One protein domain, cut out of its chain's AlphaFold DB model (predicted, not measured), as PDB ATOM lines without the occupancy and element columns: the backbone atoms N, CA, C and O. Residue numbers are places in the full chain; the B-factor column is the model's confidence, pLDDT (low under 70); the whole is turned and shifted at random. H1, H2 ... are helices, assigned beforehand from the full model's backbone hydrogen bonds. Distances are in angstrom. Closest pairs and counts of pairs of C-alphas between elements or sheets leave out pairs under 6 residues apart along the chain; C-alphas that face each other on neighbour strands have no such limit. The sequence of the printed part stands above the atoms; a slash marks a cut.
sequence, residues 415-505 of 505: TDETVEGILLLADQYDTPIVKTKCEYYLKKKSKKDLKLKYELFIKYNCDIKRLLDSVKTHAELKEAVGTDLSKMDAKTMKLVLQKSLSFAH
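What this domain is: This is residues 415 to 505 of the 505 residues of the protein "BTB domain-containing protein" of Caenorhabditis brenneri (UniProt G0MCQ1). Helices are set side by side along the longest axis, from H1 and H2 at one end, through H3 and short H4 in the middle, to H5 and H6 at the other. The printed part, 91 residues with six named helices, H1 to H6 in order, and no named strand, is all helix. It is compact, with a radius of gyration of the C-alphas of 13.0 A and spans of 38 by 26 by 21 A.

How they stand to each other: H1, residues 419 to 428, and H2, residues 432 to 444, touch as a hairpin, closest at the C-alphas of Ala 426 and Lys 435, 5.5 A. With H3, residues 450 to 459, they form an up-and-down bundle, each running against the one before. H3 touches H4, residues 464 to 468, and H5, residues 474 to 481; the closest C-alphas are Phe 457 and Ile 464, 5.9 A, and Lys 451 and Ala 480, 3.9 A. H6, residues 490 to 501, touches H4, closest at C-alphas 465 and 495, 6.7 A. In the six helices every O i to N i+4 pair is within hydrogen-bond range.

Where its parts are: H1 begins at C-alpha 419 (50.511, 59.518, 68.395); H2 is 17.9 A long; H6, 16.3 A, ends at C-alpha 501 (59.538, 49.913, 96.221).

The domain as a whole: The printed part has no cut and no long link. The C-alphas farthest apart are Tyr 429 and His 505, 41.3 A; residue 505 alone is under pLDDT 70.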
ATOM      1  N   THR A 415      54.198  60.044  65.118       95.25
ATOM      2  CA  THR A 415      55.050  61.154  65.562       95.25
ATOM      3  C   THR A 415      54.505  61.753  66.863       95.25
ATOM      4  O   THR A 415      53.442  61.350  67.336       95.25
ATOM      5  N   ASP A 416      55.197  62.727  67.462       94.88
ATOM      6  CA  ASP A 416      54.670  63.438  68.635       94.88
ATOM      7  C   ASP A 416      53.356  64.183  68.325       94.88
ATOM      8  O   ASP A 416      52.525  64.351  69.213       94.88
ATOM      9  N   GLU A 417      53.130  64.578  67.075       93.00
ATOM     10  CA  GLU A 417      51.921  65.258  66.607       93.00
ATOM     11  C   GLU A 417      50.742  64.291  66.377       93.00
ATOM     12  O   GLU A 417      49.591  64.673  66.564       93.00
ATOM     13  N   THR A 418      50.999  63.040  65.980       95.44
ATOM     14  CA  THR A 418      49.947  62.087  65.566       95.44
ATOM     15  C   THR A 418      49.652  60.995  66.595       95.44
ATOM     16  O   THR A 418      48.562  60.423  66.582       95.44
ATOM     17  N   VAL A 419      50.591  60.690  67.502       97.25
ATOM     18  CA  VAL A 419      50.511  59.518  68.395       97.25
ATOM     19  C   VAL A 419      49.274  59.508  69.292       97.25
ATOM     20  O   VAL A 419      48.738  58.436  69.550       97.25
ATOM     21  N   GLU A 420      48.783  60.668  69.739       96.00
ATOM     22  CA  GLU A 420      47.562  60.726  70.552       96.00
ATOM     23  C   GLU A 420      46.302  60.379  69.739       96.00
ATOM     24  O   GLU A 420      45.468  59.614  70.217       96.00
ATOM     25  N   GLY A 421      46.179  60.879  68.507       94.94
ATOM     26  CA  GLY A 421      45.046  60.559  67.634       94.94
ATOM     27  C   GLY A 421      45.030  59.090  67.204       94.94
ATOM     28  O   GLY A 421      43.999  58.418  67.239       94.94
ATOM     29  N   ILE A 422      46.211  58.537  66.904       96.44
ATOM     30  CA  ILE A 422      46.362  57.106  66.611       96.44
ATOM     31  C   ILE A 422      46.037  56.258  67.858       96.44
ATOM     32  O   ILE A 422      45.406  55.212  67.722       96.44
ATOM     33  N   LEU A 423      46.415  56.696  69.069       96.00
ATOM     34  CA  LEU A 423      46.061  56.014  70.323       96.00
ATOM     35  C   LEU A 423      44.560  56.040  70.617       96.00
ATOM     36  O   LEU A 423      44.030  55.005  71.015       96.00
ATOM     37  N   LEU A 424      43.885  57.173  70.392       94.56
ATOM     38  CA  LEU A 424      42.429  57.292  70.512       94.56
ATOM     39  C   LEU A 424      41.735  56.221  69.663       94.56
ATOM     40  O   LEU A 424      40.973  55.414  70.194       94.56
ATOM     41  N   LEU A 425      42.057  56.160  68.368       94.44
ATOM     42  CA  LEU A 425      41.449  55.184  67.462       94.44
ATOM     43  C   LEU A 425      41.888  53.742  67.762       94.44
ATOM     44  O   LEU A 425      41.087  52.824  67.615       94.44
ATOM     45  N   ALA A 426      43.118  53.513  68.231       94.69
ATOM     46  CA  ALA A 426      43.597  52.174  68.583       94.69
ATOM     47  C   ALA A 426      43.027  51.623  69.902       94.69
ATOM     48  O   ALA A 426      42.961  50.403  70.059       94.69
ATOM     49  N   ASP A 427      42.635  52.479  70.849       93.56
ATOM     50  CA  ASP A 427      41.865  52.080  72.033       93.56
ATOM     51  C   ASP A 427      40.406  51.799  71.653       93.56
ATOM     52  O   ASP A 427      39.883  50.716  71.901       93.56
ATOM     53  N   GLN A 428      39.783  52.746  70.953       89.50
ATOM     54  CA  GLN A 428      38.371  52.703  70.589       89.50
ATOM     55  C   GLN A 428      38.020  51.571  69.607       89.50
ATOM     56  O   GLN A 428      36.993  50.915  69.761       89.50
ATOM     57  N   TYR A 429      38.867  51.323  68.606       91.38
ATOM     58  CA  TYR A 429      38.715  50.208  67.670       91.38
ATOM     59  C   TYR A 429      39.456  48.948  68.129       91.38
ATOM     60  O   TYR A 429      39.775  48.118  67.283       91.38
ATOM     61  N   ASP A 430      39.771  48.803  69.422       92.06
ATOM     62  CA  ASP A 430      40.478  47.657  70.018       92.06
ATOM     63  C   ASP A 430      41.545  47.058  69.087       92.06
ATOM     64  O   ASP A 430      41.369  45.993  68.493       92.06
ATOM     65  N   THR A 431      42.630  47.807  68.885       92.81
ATOM     66  CA  THR A 431      43.720  47.458  67.965       92.81
ATOM     67  C   THR A 431      45.046  47.323  68.732       92.81
ATOM     68  O   THR A 431      45.895  48.227  68.687       92.81
ATOM     69  N   PRO A 432      45.286  46.198  69.443       90.62
ATOM     70  CA  PRO A 432      46.416  46.051  70.370       90.62
ATOM     71  C   PRO A 432      47.800  46.230  69.735       90.62
ATOM     72  O   PRO A 432      48.744  46.664  70.402       90.62
ATOM     73  N   ILE A 433      47.934  45.913  68.442       86.56
ATOM     74  CA  ILE A 433      49.192  46.038  67.696       86.56
ATOM     75  C   ILE A 433      49.519  47.512  67.420       86.56
ATOM     76  O   ILE A 433      50.642  47.940  67.690       86.56
ATOM     77  N   VAL A 434      48.549  48.319  66.975       91.25
ATOM     78  CA  VAL A 434      48.740  49.771  66.791       91.25
ATOM     79  C   VAL A 434      48.955  50.460  68.141       91.25
ATOM     80  O   VAL A 434      49.884  51.261  68.264       91.25
ATOM     81  N   LYS A 435      48.203  50.077  69.185       94.50
ATOM     82  CA  LYS A 435      48.427  50.579  70.552       94.50
ATOM     83  C   LYS A 435      49.856  50.282  71.030       94.50
ATOM     84  O   LYS A 435      50.563  51.195  71.448       94.50
ATOM     85  N   THR A 436      50.344  49.049  70.850       91.88
ATOM     86  CA  THR A 436      51.728  48.658  71.190       91.88
ATOM     87  C   THR A 436      52.784  49.447  70.396       91.88
ATOM     88  O   THR A 436      53.793  49.857  70.974       91.88
ATOM     89  N   LYS A 437      52.567  49.716  69.095       92.25
ATOM     90  CA  LYS A 437      53.457  50.589  68.297       92.25
ATOM     91  C   LYS A 437      53.529  52.007  68.895       92.25
ATOM     92  O   LYS A 437      54.621  52.570  69.005       92.25
ATOM     93  N   CYS A 438      52.394  52.561  69.326       97.00
ATOM     94  CA  CYS A 438      52.312  53.892  69.936       97.00
ATOM     95  C   CYS A 438      52.965  53.952  71.325       97.00
ATOM     96  O   CYS A 438      53.768  54.846  71.585       97.00
ATOM     97  N   GLU A 439      52.703  52.975  72.196       95.56
ATOM     98  CA  GLU A 439      53.363  52.840  73.502       95.56
ATOM     99  C   GLU A 439      54.893  52.764  73.365       95.56
ATOM    100  O   GLU A 439      55.625  53.418  74.111       95.56
ATOM    101  N   TYR A 440      55.390  51.994  72.387       94.62
ATOM    102  CA  TYR A 440      56.818  51.923  72.080       94.62
ATOM    103  C   TYR A 440      57.366  53.286  71.636       94.62
ATOM    104  O   TYR A 440      58.418  53.705  72.123       94.62
ATOM    105  N   TYR A 441      56.658  54.000  70.751       96.62
ATOM    106  CA  TYR A 441      57.053  55.339  70.314       96.62
ATOM    107  C   TYR A 441      57.128  56.321  71.492       96.62
ATOM    108  O   TYR A 441      58.170  56.950  71.692       96.62
ATOM    109  N   LEU A 442      56.077  56.393  72.318       96.38
ATOM    110  CA  LEU A 442      56.042  57.225  73.525       96.38
ATOM    111  C   LEU A 442      57.200  56.896  74.479       96.38
ATOM    112  O   LEU A 442      57.874  57.796  74.975       96.38
ATOM    113  N   LYS A 443      57.492  55.608  74.693       93.31
ATOM    114  CA  LYS A 443      58.576  55.162  75.578       93.31
ATOM    115  C   LYS A 443      59.983  55.449  75.036       93.31
ATOM    116  O   LYS A 443      60.900  55.649  75.832       93.31
ATOM    117  N   LYS A 444      60.199  55.378  73.715       91.38
ATOM    118  CA  LYS A 444      61.553  55.295  73.120       91.38
ATOM    119  C   LYS A 444      61.955  56.431  72.183       91.38
ATOM    120  O   LYS A 444      63.152  56.595  71.967       91.38
ATOM    121  N   LYS A 445      61.004  57.161  71.598       93.81
ATOM    122  CA  LYS A 445      61.256  58.143  70.523       93.81
ATOM    123  C   LYS A 445      60.648  59.521  70.791       93.81
ATOM    124  O   LYS A 445      61.245  60.520  70.407       93.81
ATOM    125  N   SER A 446      59.490  59.561  71.446       96.38
ATOM    126  CA  SER A 446      58.754  60.785  71.773       96.38
ATOM    127  C   SER A 446      59.553  61.744  72.660       96.38
ATOM    128  O   SER A 446      60.150  61.328  73.660       96.38
ATOM    129  N   LYS A 447      59.489  63.042  72.344       95.06
ATOM    130  CA  LYS A 447      60.102  64.139  73.110       95.06
ATOM    131  C   LYS A 447      59.212  64.678  74.232       95.06
ATOM    132  O   LYS A 447      59.667  65.539  74.979       95.06
ATOM    133  N   LYS A 448      57.974  64.186  74.364       94.12
ATOM    134  CA  LYS A 448      57.042  64.583  75.434       94.12
ATOM    135  C   LYS A 448      57.655  64.323  76.811       94.12
ATOM    136  O   LYS A 448      58.437  63.378  76.974       94.12
ATOM    137  N   ASP A 449      57.293  65.140  77.793       93.06
ATOM    138  CA  ASP A 449      57.697  64.912  79.179       93.06
ATOM    139  C   ASP A 449      57.092  63.609  79.736       93.06
ATOM    140  O   ASP A 449      56.211  62.978  79.133       93.06
ATOM    141  N   LEU A 450      57.626  63.146  80.867       93.94
ATOM    142  CA  LEU A 450      57.247  61.850  81.417       93.94
ATOM    143  C   LEU A 450      55.820  61.861  81.990       93.94
ATOM    144  O   LEU A 450      55.150  60.825  81.975       93.94
ATOM    145  N   LYS A 451      55.336  63.029  82.428       92.88
ATOM    146  CA  LYS A 451      53.981  63.230  82.948       92.88
ATOM    147  C   LYS A 451      52.934  63.119  81.845       92.88
ATOM    148  O   LYS A 451      51.982  62.362  81.992       92.88
ATOM    149  N   LEU A 452      53.125  63.790  80.713       93.62
ATOM    150  CA  LEU A 452      52.227  63.696  79.563       93.62
ATOM    151  C   LEU A 452      52.209  62.272  78.993       93.62
ATOM    152  O   LEU A 452      51.146  61.747  78.671       93.62
ATOM    153  N   LYS A 453      53.362  61.589  78.945       95.81
ATOM    154  CA  LYS A 453      53.416  60.155  78.603       95.81
ATOM    155  C   LYS A 453      52.594  59.310  79.578       95.81
ATOM    156  O   LYS A 453      51.857  58.437  79.133       95.81
ATOM    157  N   TYR A 454      52.684  59.571  80.880       94.50
ATOM    158  CA  TYR A 454      51.881  58.883  81.892       94.50
ATOM    159  C   TYR A 454      50.379  59.151  81.707       94.50
ATOM    160  O   TYR A 454      49.600  58.203  81.620       94.50
ATOM    161  N   GLU A 455      49.978  60.415  81.551       92.56
ATOM    162  CA  GLU A 455      48.589  60.821  81.301       92.56
ATOM    163  C   GLU A 455      48.008  60.148  80.045       92.56
ATOM    164  O   GLU A 455      46.903  59.612  80.105       92.56
ATOM    165  N   LEU A 456      48.766  60.081  78.942       95.06
ATOM    166  CA  LEU A 456      48.371  59.365  77.721       95.06
ATOM    167  C   LEU A 456      48.202  57.854  77.958       95.06
ATOM    168  O   LEU A 456      47.234  57.267  77.476       95.06
ATOM    169  N   PHE A 457      49.110  57.218  78.707       95.19
ATOM    170  CA  PHE A 457      49.008  55.785  78.998       95.19
ATOM    171  C   PHE A 457      47.765  55.445  79.834       95.19
ATOM    172  O   PHE A 457      47.130  54.423  79.583       95.19
ATOM    173  N   ILE A 458      47.400  56.293  80.803       92.38
ATOM    174  CA  ILE A 458      46.170  56.116  81.587       92.38
ATOM    175  C   ILE A 458      44.929  56.409  80.731       92.38
ATOM    176  O   ILE A 458      43.993  55.616  80.728       92.38
ATOM    177  N   LYS A 459      44.931  57.512  79.967       91.19
ATOM    178  CA  LYS A 459      43.787  57.969  79.157       91.19
ATOM    179  C   LYS A 459      43.333  56.950  78.104       91.19
ATOM    180  O   LYS A 459      42.134  56.837  77.880       91.19
ATOM    181  N   TYR A 460      44.269  56.227  77.486       93.12
ATOM    182  CA  TYR A 460      43.999  55.285  76.387       93.12
ATOM    183  C   TYR A 460      44.185  53.812  76.775       93.12
ATOM    184  O   TYR A 460      44.493  52.972  75.926       93.12
ATOM    185  N   ASN A 461      44.031  53.486  78.065       92.12
ATOM    186  CA  ASN A 461      44.076  52.113  78.582       92.12
ATOM    187  C   ASN A 461      45.320  51.325  78.114       92.12
ATOM    188  O   ASN A 461      45.228  50.166  77.697       92.12
ATOM    189  N   CYS A 462      46.481  51.980  78.117       93.38
ATOM    190  CA  CYS A 462      47.762  51.386  77.744       93.38
ATOM    191  C   CYS A 462      48.346  50.562  78.901       93.38
ATOM    192  O   CYS A 462      47.999  50.740  80.072       93.38
ATOM    193  N   ASP A 463      49.299  49.681  78.601       92.38
ATOM    194  CA  ASP A 463      50.012  48.922  79.630       92.38
ATOM    195  C   ASP A 463      51.023  49.821  80.363       92.38
ATOM    196  O   ASP A 463      52.202  49.905  80.010       92.38
ATOM    197  N   ILE A 464      50.552  50.504  81.414       93.06
ATOM    198  CA  ILE A 464      51.344  51.447  82.221       93.06
ATOM    199  C   ILE A 464      52.625  50.828  82.795       93.06
ATOM    200  O   ILE A 464      53.613  51.540  82.997       93.06
ATOM    201  N   LYS A 465      52.676  49.498  82.975       92.31
ATOM    202  CA  LYS A 465      53.901  48.797  83.378       92.31
ATOM    203  C   LYS A 465      55.032  49.059  82.381       92.31
ATOM    204  O   LYS A 465      56.149  49.354  82.798       92.31
ATOM    205  N   ARG A 466      54.738  49.068  81.073       91.19
ATOM    206  CA  ARG A 466      55.730  49.349  80.025       91.19
ATOM    207  C   ARG A 466      56.349  50.730  80.204       91.19
ATOM    208  O   ARG A 466      57.551  50.854  79.990       91.19
ATOM    209  N   LEU A 467      55.593  51.749  80.617       94.00
ATOM    210  CA  LEU A 467      56.153  53.075  80.902       94.00
ATOM    211  C   LEU A 467      56.963  53.077  82.210       94.00
ATOM    212  O   LEU A 467      58.100  53.554  82.221       94.00
ATOM    213  N   LEU A 468      56.424  52.486  83.281       93.44
ATOM    214  CA  LEU A 468      57.079  52.402  84.594       93.44
ATOM    215  C   LEU A 468      58.406  51.623  84.555       93.44
ATOM    216  O   LEU A 468      59.349  51.979  85.258       93.44
ATOM    217  N   ASP A 469      58.544  50.624  83.682       90.69
ATOM    218  CA  ASP A 469      59.802  49.896  83.466       90.69
ATOM    219  C   ASP A 469      60.951  50.810  82.988       90.69
ATOM    220  O   ASP A 469      62.115  50.499  83.227       90.69
ATOM    221  N   SER A 470      60.656  51.939  82.329       88.94
ATOM    222  CA  SER A 470      61.671  52.935  81.923       88.94
ATOM    223  C   SER A 470      62.073  53.915  83.024       88.94
ATOM    224  O   SER A 470      63.135  54.518  82.900       88.94
ATOM    225  N   VAL A 471      61.246  54.081  84.059       93.50
ATOM    226  CA  VAL A 471      61.478  55.027  85.160       93.50
ATOM    227  C   VAL A 471      62.601  54.492  86.051       93.50
ATOM    228  O   VAL A 471      62.567  53.329  86.457       93.50
ATOM    229  N   LYS A 472      63.605  55.313  86.353       92.62
ATOM    230  CA  LYS A 472      64.822  54.907  87.077       92.62
ATOM    231  C   LYS A 472      64.943  55.496  88.474       92.62
ATOM    232  O   LYS A 472      65.713  54.970  89.270       92.62
ATOM    233  N   THR A 473      64.222  56.573  88.773       94.31
ATOM    234  CA  THR A 473      64.376  57.308  90.035       94.31
ATOM    235  C   THR A 473      63.034  57.669  90.670       94.31
ATOM    236  O   THR A 473      62.014  57.809  89.993       94.31
ATOM    237  N   HIS A 474      63.044  57.901  91.987       92.50
ATOM    238  CA  HIS A 474      61.905  58.476  92.711       92.50
ATOM    239  C   HIS A 474      61.484  59.852  92.160       92.50
ATOM    240  O   HIS A 474      60.300  60.183  92.191       92.50
ATOM    241  N   ALA A 475      62.435  60.647  91.652       92.62
ATOM    242  CA  ALA A 475      62.159  61.953  91.059       92.62
ATOM    243  C   ALA A 475      61.361  61.817  89.752       92.62
ATOM    244  O   ALA A 475      60.302  62.425  89.631       92.62
ATOM    245  N   GLU A 476      61.805  60.950  88.837       93.56
ATOM    246  CA  GLU A 476      61.072  60.626  87.604       93.56
ATOM    247  C   GLU A 476      59.693  60.015  87.903       93.56
ATOM    248  O   GLU A 476      58.709  60.368  87.261       93.56
ATOM    249  N   LEU A 477      59.577  59.126  88.901       93.31
ATOM    250  CA  LEU A 477      58.278  58.546  89.269       93.31
ATOM    251  C   LEU A 477      57.302  59.621  89.773       93.31
ATOM    252  O   LEU A 477      56.126  59.606  89.409       93.31
ATOM    253  N   LYS A 478      57.796  60.570  90.578       91.75
ATOM    254  CA  LYS A 478      57.022  61.711  91.079       91.75
ATOM    255  C   LYS A 478      56.656  62.703  89.968       91.75
ATOM    256  O   LYS A 478      55.569  63.268  90.015       91.75
ATOM    257  N   GLU A 479      57.529  62.911  88.983       91.94
ATOM    258  CA  GLU A 479      57.225  63.690  87.777       91.94
ATOM    259  C   GLU A 479      56.088  63.034  86.981       91.94
ATOM    260  O   GLU A 479      55.086  63.689  86.704       91.94
ATOM    261  N   ALA A 480      56.216  61.733  86.688       91.00
ATOM    262  CA  ALA A 480      55.258  60.965  85.896       91.00
ATOM    263  C   ALA A 480      53.850  60.977  86.504       91.00
ATOM    264  O   ALA A 480      52.868  61.294  85.840       91.00
ATOM    265  N   VAL A 481      53.768  60.613  87.785       88.50
ATOM    266  CA  VAL A 481      52.505  60.409  88.504       88.50
ATOM    267  C   VAL A 481      51.910  61.732  89.003       88.50
ATOM    268  O   VAL A 481      50.697  61.854  89.171       88.50
ATOM    269  N   GLY A 482      52.750  62.739  89.249       84.75
ATOM    270  CA  GLY A 482      52.350  63.964  89.930       84.75
ATOM    271  C   GLY A 482      52.044  63.740  91.417       84.75
ATOM    272  O   GLY A 482      52.524  62.800  92.051       84.75
ATOM    273  N   THR A 483      51.265  64.655  92.000       75.56
ATOM    274  CA  THR A 483      50.954  64.684  93.442       75.56
ATOM    275  C   THR A 483      49.494  64.375  93.783       75.56
ATOM    276  O   THR A 483      49.200  64.116  94.948       75.56
ATOM    277  N   ASP A 484      48.578  64.392  92.808       76.50
ATOM    278  CA  ASP A 484      47.162  64.061  93.014       76.50
ATOM    279  C   ASP A 484      46.901  62.581  92.707       76.50
ATOM    280  O   ASP A 484      46.617  62.198  91.574       76.50
ATOM    281  N   LEU A 485      46.983  61.747  93.744       78.50
ATOM    282  CA  LEU A 485      46.703  60.311  93.661       78.50
ATOM    283  C   LEU A 485      45.204  59.976  93.790       78.50
ATOM    284  O   LEU A 485      44.830  58.814  93.650       78.50
ATOM    285  N   SER A 486      44.333  60.962  94.052       77.31
ATOM    286  CA  SER A 486      42.925  60.722  94.430       77.31
ATOM    287  C   SER A 486      42.065  60.096  93.326       77.31
ATOM    288  O   SER A 486      41.012  59.531  93.610       77.31
ATOM    289  N   LYS A 487      42.515  60.195  92.070       74.25
ATOM    290  CA  LYS A 487      41.816  59.713  90.869       74.25
ATOM    291  C   LYS A 487      42.421  58.436  90.280       74.25
ATOM    292  O   LYS A 487      41.981  57.991  89.225       74.25
ATOM    293  N   MET A 488      43.451  57.877  90.915       85.19
ATOM    294  CA  MET A 488      44.158  56.703  90.413       85.19
ATOM    295  C   MET A 488      43.424  55.417  90.800       85.19
ATOM    296  O   MET A 488      43.087  55.209  91.966       85.19
ATOM    297  N   ASP A 489      43.205  54.531  89.830       88.69
ATOM    298  CA  ASP A 489      42.591  53.231  90.080       88.69
ATOM    299  C   ASP A 489      43.526  52.285  90.862       88.69
ATOM    300  O   ASP A 489      44.753  52.421  90.862       88.69
ATOM    301  N   ALA A 490      42.948  51.271  91.510       90.62
ATOM    302  CA  ALA A 490      43.689  50.352  92.373       90.62
ATOM    303  C   ALA A 490      44.768  49.520  91.642       90.62
ATOM    304  O   ALA A 490      45.777  49.155  92.252       90.62
ATOM    305  N   LYS A 491      44.594  49.220  90.346       91.31
ATOM    306  CA  LYS A 491      45.568  48.458  89.545       91.31
ATOM    307  C   LYS A 491      46.768  49.340  89.205       91.31
ATOM    308  O   LYS A 491      47.904  48.902  89.393       91.31
ATOM    309  N   THR A 492      46.538  50.580  88.782       91.12
ATOM    310  CA  THR A 492      47.606  51.559  88.541       91.12
ATOM    311  C   THR A 492      48.343  51.907  89.834       91.12
ATOM    312  O   THR A 492      49.573  51.865  89.856       91.12
ATOM    313  N   MET A 493      47.621  52.130  90.940       92.06
ATOM    314  CA  MET A 493      48.205  52.394  92.263       92.06
ATOM    315  C   MET A 493      49.150  51.270  92.705       92.06
ATOM    316  O   MET A 493      50.271  51.528  93.140       92.06
ATOM    317  N   LYS A 494      48.733  50.008  92.528       93.62
ATOM    318  CA  LYS A 494      49.569  48.834  92.811       93.62
ATOM    319  C   LYS A 494      50.860  48.839  91.989       93.62
ATOM    320  O   LYS A 494      51.924  48.592  92.551       93.62
ATOM    321  N   LEU A 495      50.785  49.125  90.687       94.06
ATOM    322  CA  LEU A 495      51.957  49.149  89.802       94.06
ATOM    323  C   LEU A 495      52.918  50.300  90.142       94.06
ATOM    324  O   LEU A 495      54.129  50.090  90.181       94.06
ATOM    325  N   VAL A 496      52.392  51.490  90.453       92.94
ATOM    326  CA  VAL A 496      53.182  52.647  90.911       92.94
ATOM    327  C   VAL A 496      53.876  52.345  92.243       92.94
ATOM    328  O   VAL A 496      55.074  52.595  92.371       92.94
ATOM    329  N   LEU A 497      53.173  51.746  93.211       92.25
ATOM    330  CA  LEU A 497      53.752  51.363  94.502       92.25
ATOM    331  C   LEU A 497      54.840  50.290  94.347       92.25
ATOM    332  O   LEU A 497      55.931  50.445  94.890       92.25
ATOM    333  N   GLN A 498      54.581  49.238  93.560       94.19
ATOM    334  CA  GLN A 498      55.585  48.218  93.231       94.19
ATOM    335  C   GLN A 498      56.825  48.840  92.579       94.19
ATOM    336  O   GLN A 498      57.949  48.467  92.917       94.19
ATOM    337  N   LYS A 499      56.639  49.826  91.691       94.56
ATOM    338  CA  LYS A 499      57.755  50.547  91.080       94.56
ATOM    339  C   LYS A 499      58.518  51.398  92.096       94.56
ATOM    340  O   LYS A 499      59.744  51.344  92.098       94.56
ATOM    341  N   SER A 500      57.838  52.120  92.986       93.44
ATOM    342  CA  SER A 500      58.504  52.908  94.033       93.44
ATOM    343  C   SER A 500      59.335  52.032  94.974       93.44
ATOM    344  O   SER A 500      60.458  52.391  95.305       93.44
ATOM    345  N   LEU A 501      58.816  50.863  95.367       93.81
ATOM    346  CA  LEU A 501      59.538  49.913  96.221       93.81
ATOM    347  C   LEU A 501      60.778  49.322  95.529       93.81
ATOM    348  O   LEU A 501      61.759  49.024  96.202       93.81
ATOM    349  N   SER A 502      60.784  49.215  94.194       93.50
ATOM    350  CA  SER A 502      61.952  48.734  93.433       93.50
ATOM    351  C   SER A 502      63.179  49.659  93.489       93.50
ATOM    352  O   SER A 502      64.251  49.254  93.057       93.50
ATOM    353  N   PHE A 503      63.037  50.875  94.031       91.81
ATOM    354  CA  PHE A 503      64.127  51.833  94.252       91.81
ATOM    355  C   PHE A 503      64.693  51.811  95.687       91.81
ATOM    356  O   PHE A 503      65.502  52.670  96.031       91.81
ATOM    357  N   ALA A 504      64.222  50.906  96.554       78.31
ATOM    358  CA  ALA A 504      64.646  50.797  97.956       78.31
ATOM    359  C   ALA A 504      65.841  49.836  98.169       78.31
ATOM    360  O   ALA A 504      66.087  49.388  99.293       78.31
ATOM    361  N   HIS A 505      66.553  49.511  97.088       59.28
ATOM    362  CA  HIS A 505      67.722  48.633  97.011       59.28
ATOM    363  C   HIS A 505      68.796  49.294  96.140       59.28
ATOM    364  O   HIS A 505      69.985  49.108  96.472       59.28
TER     365      HIS A 505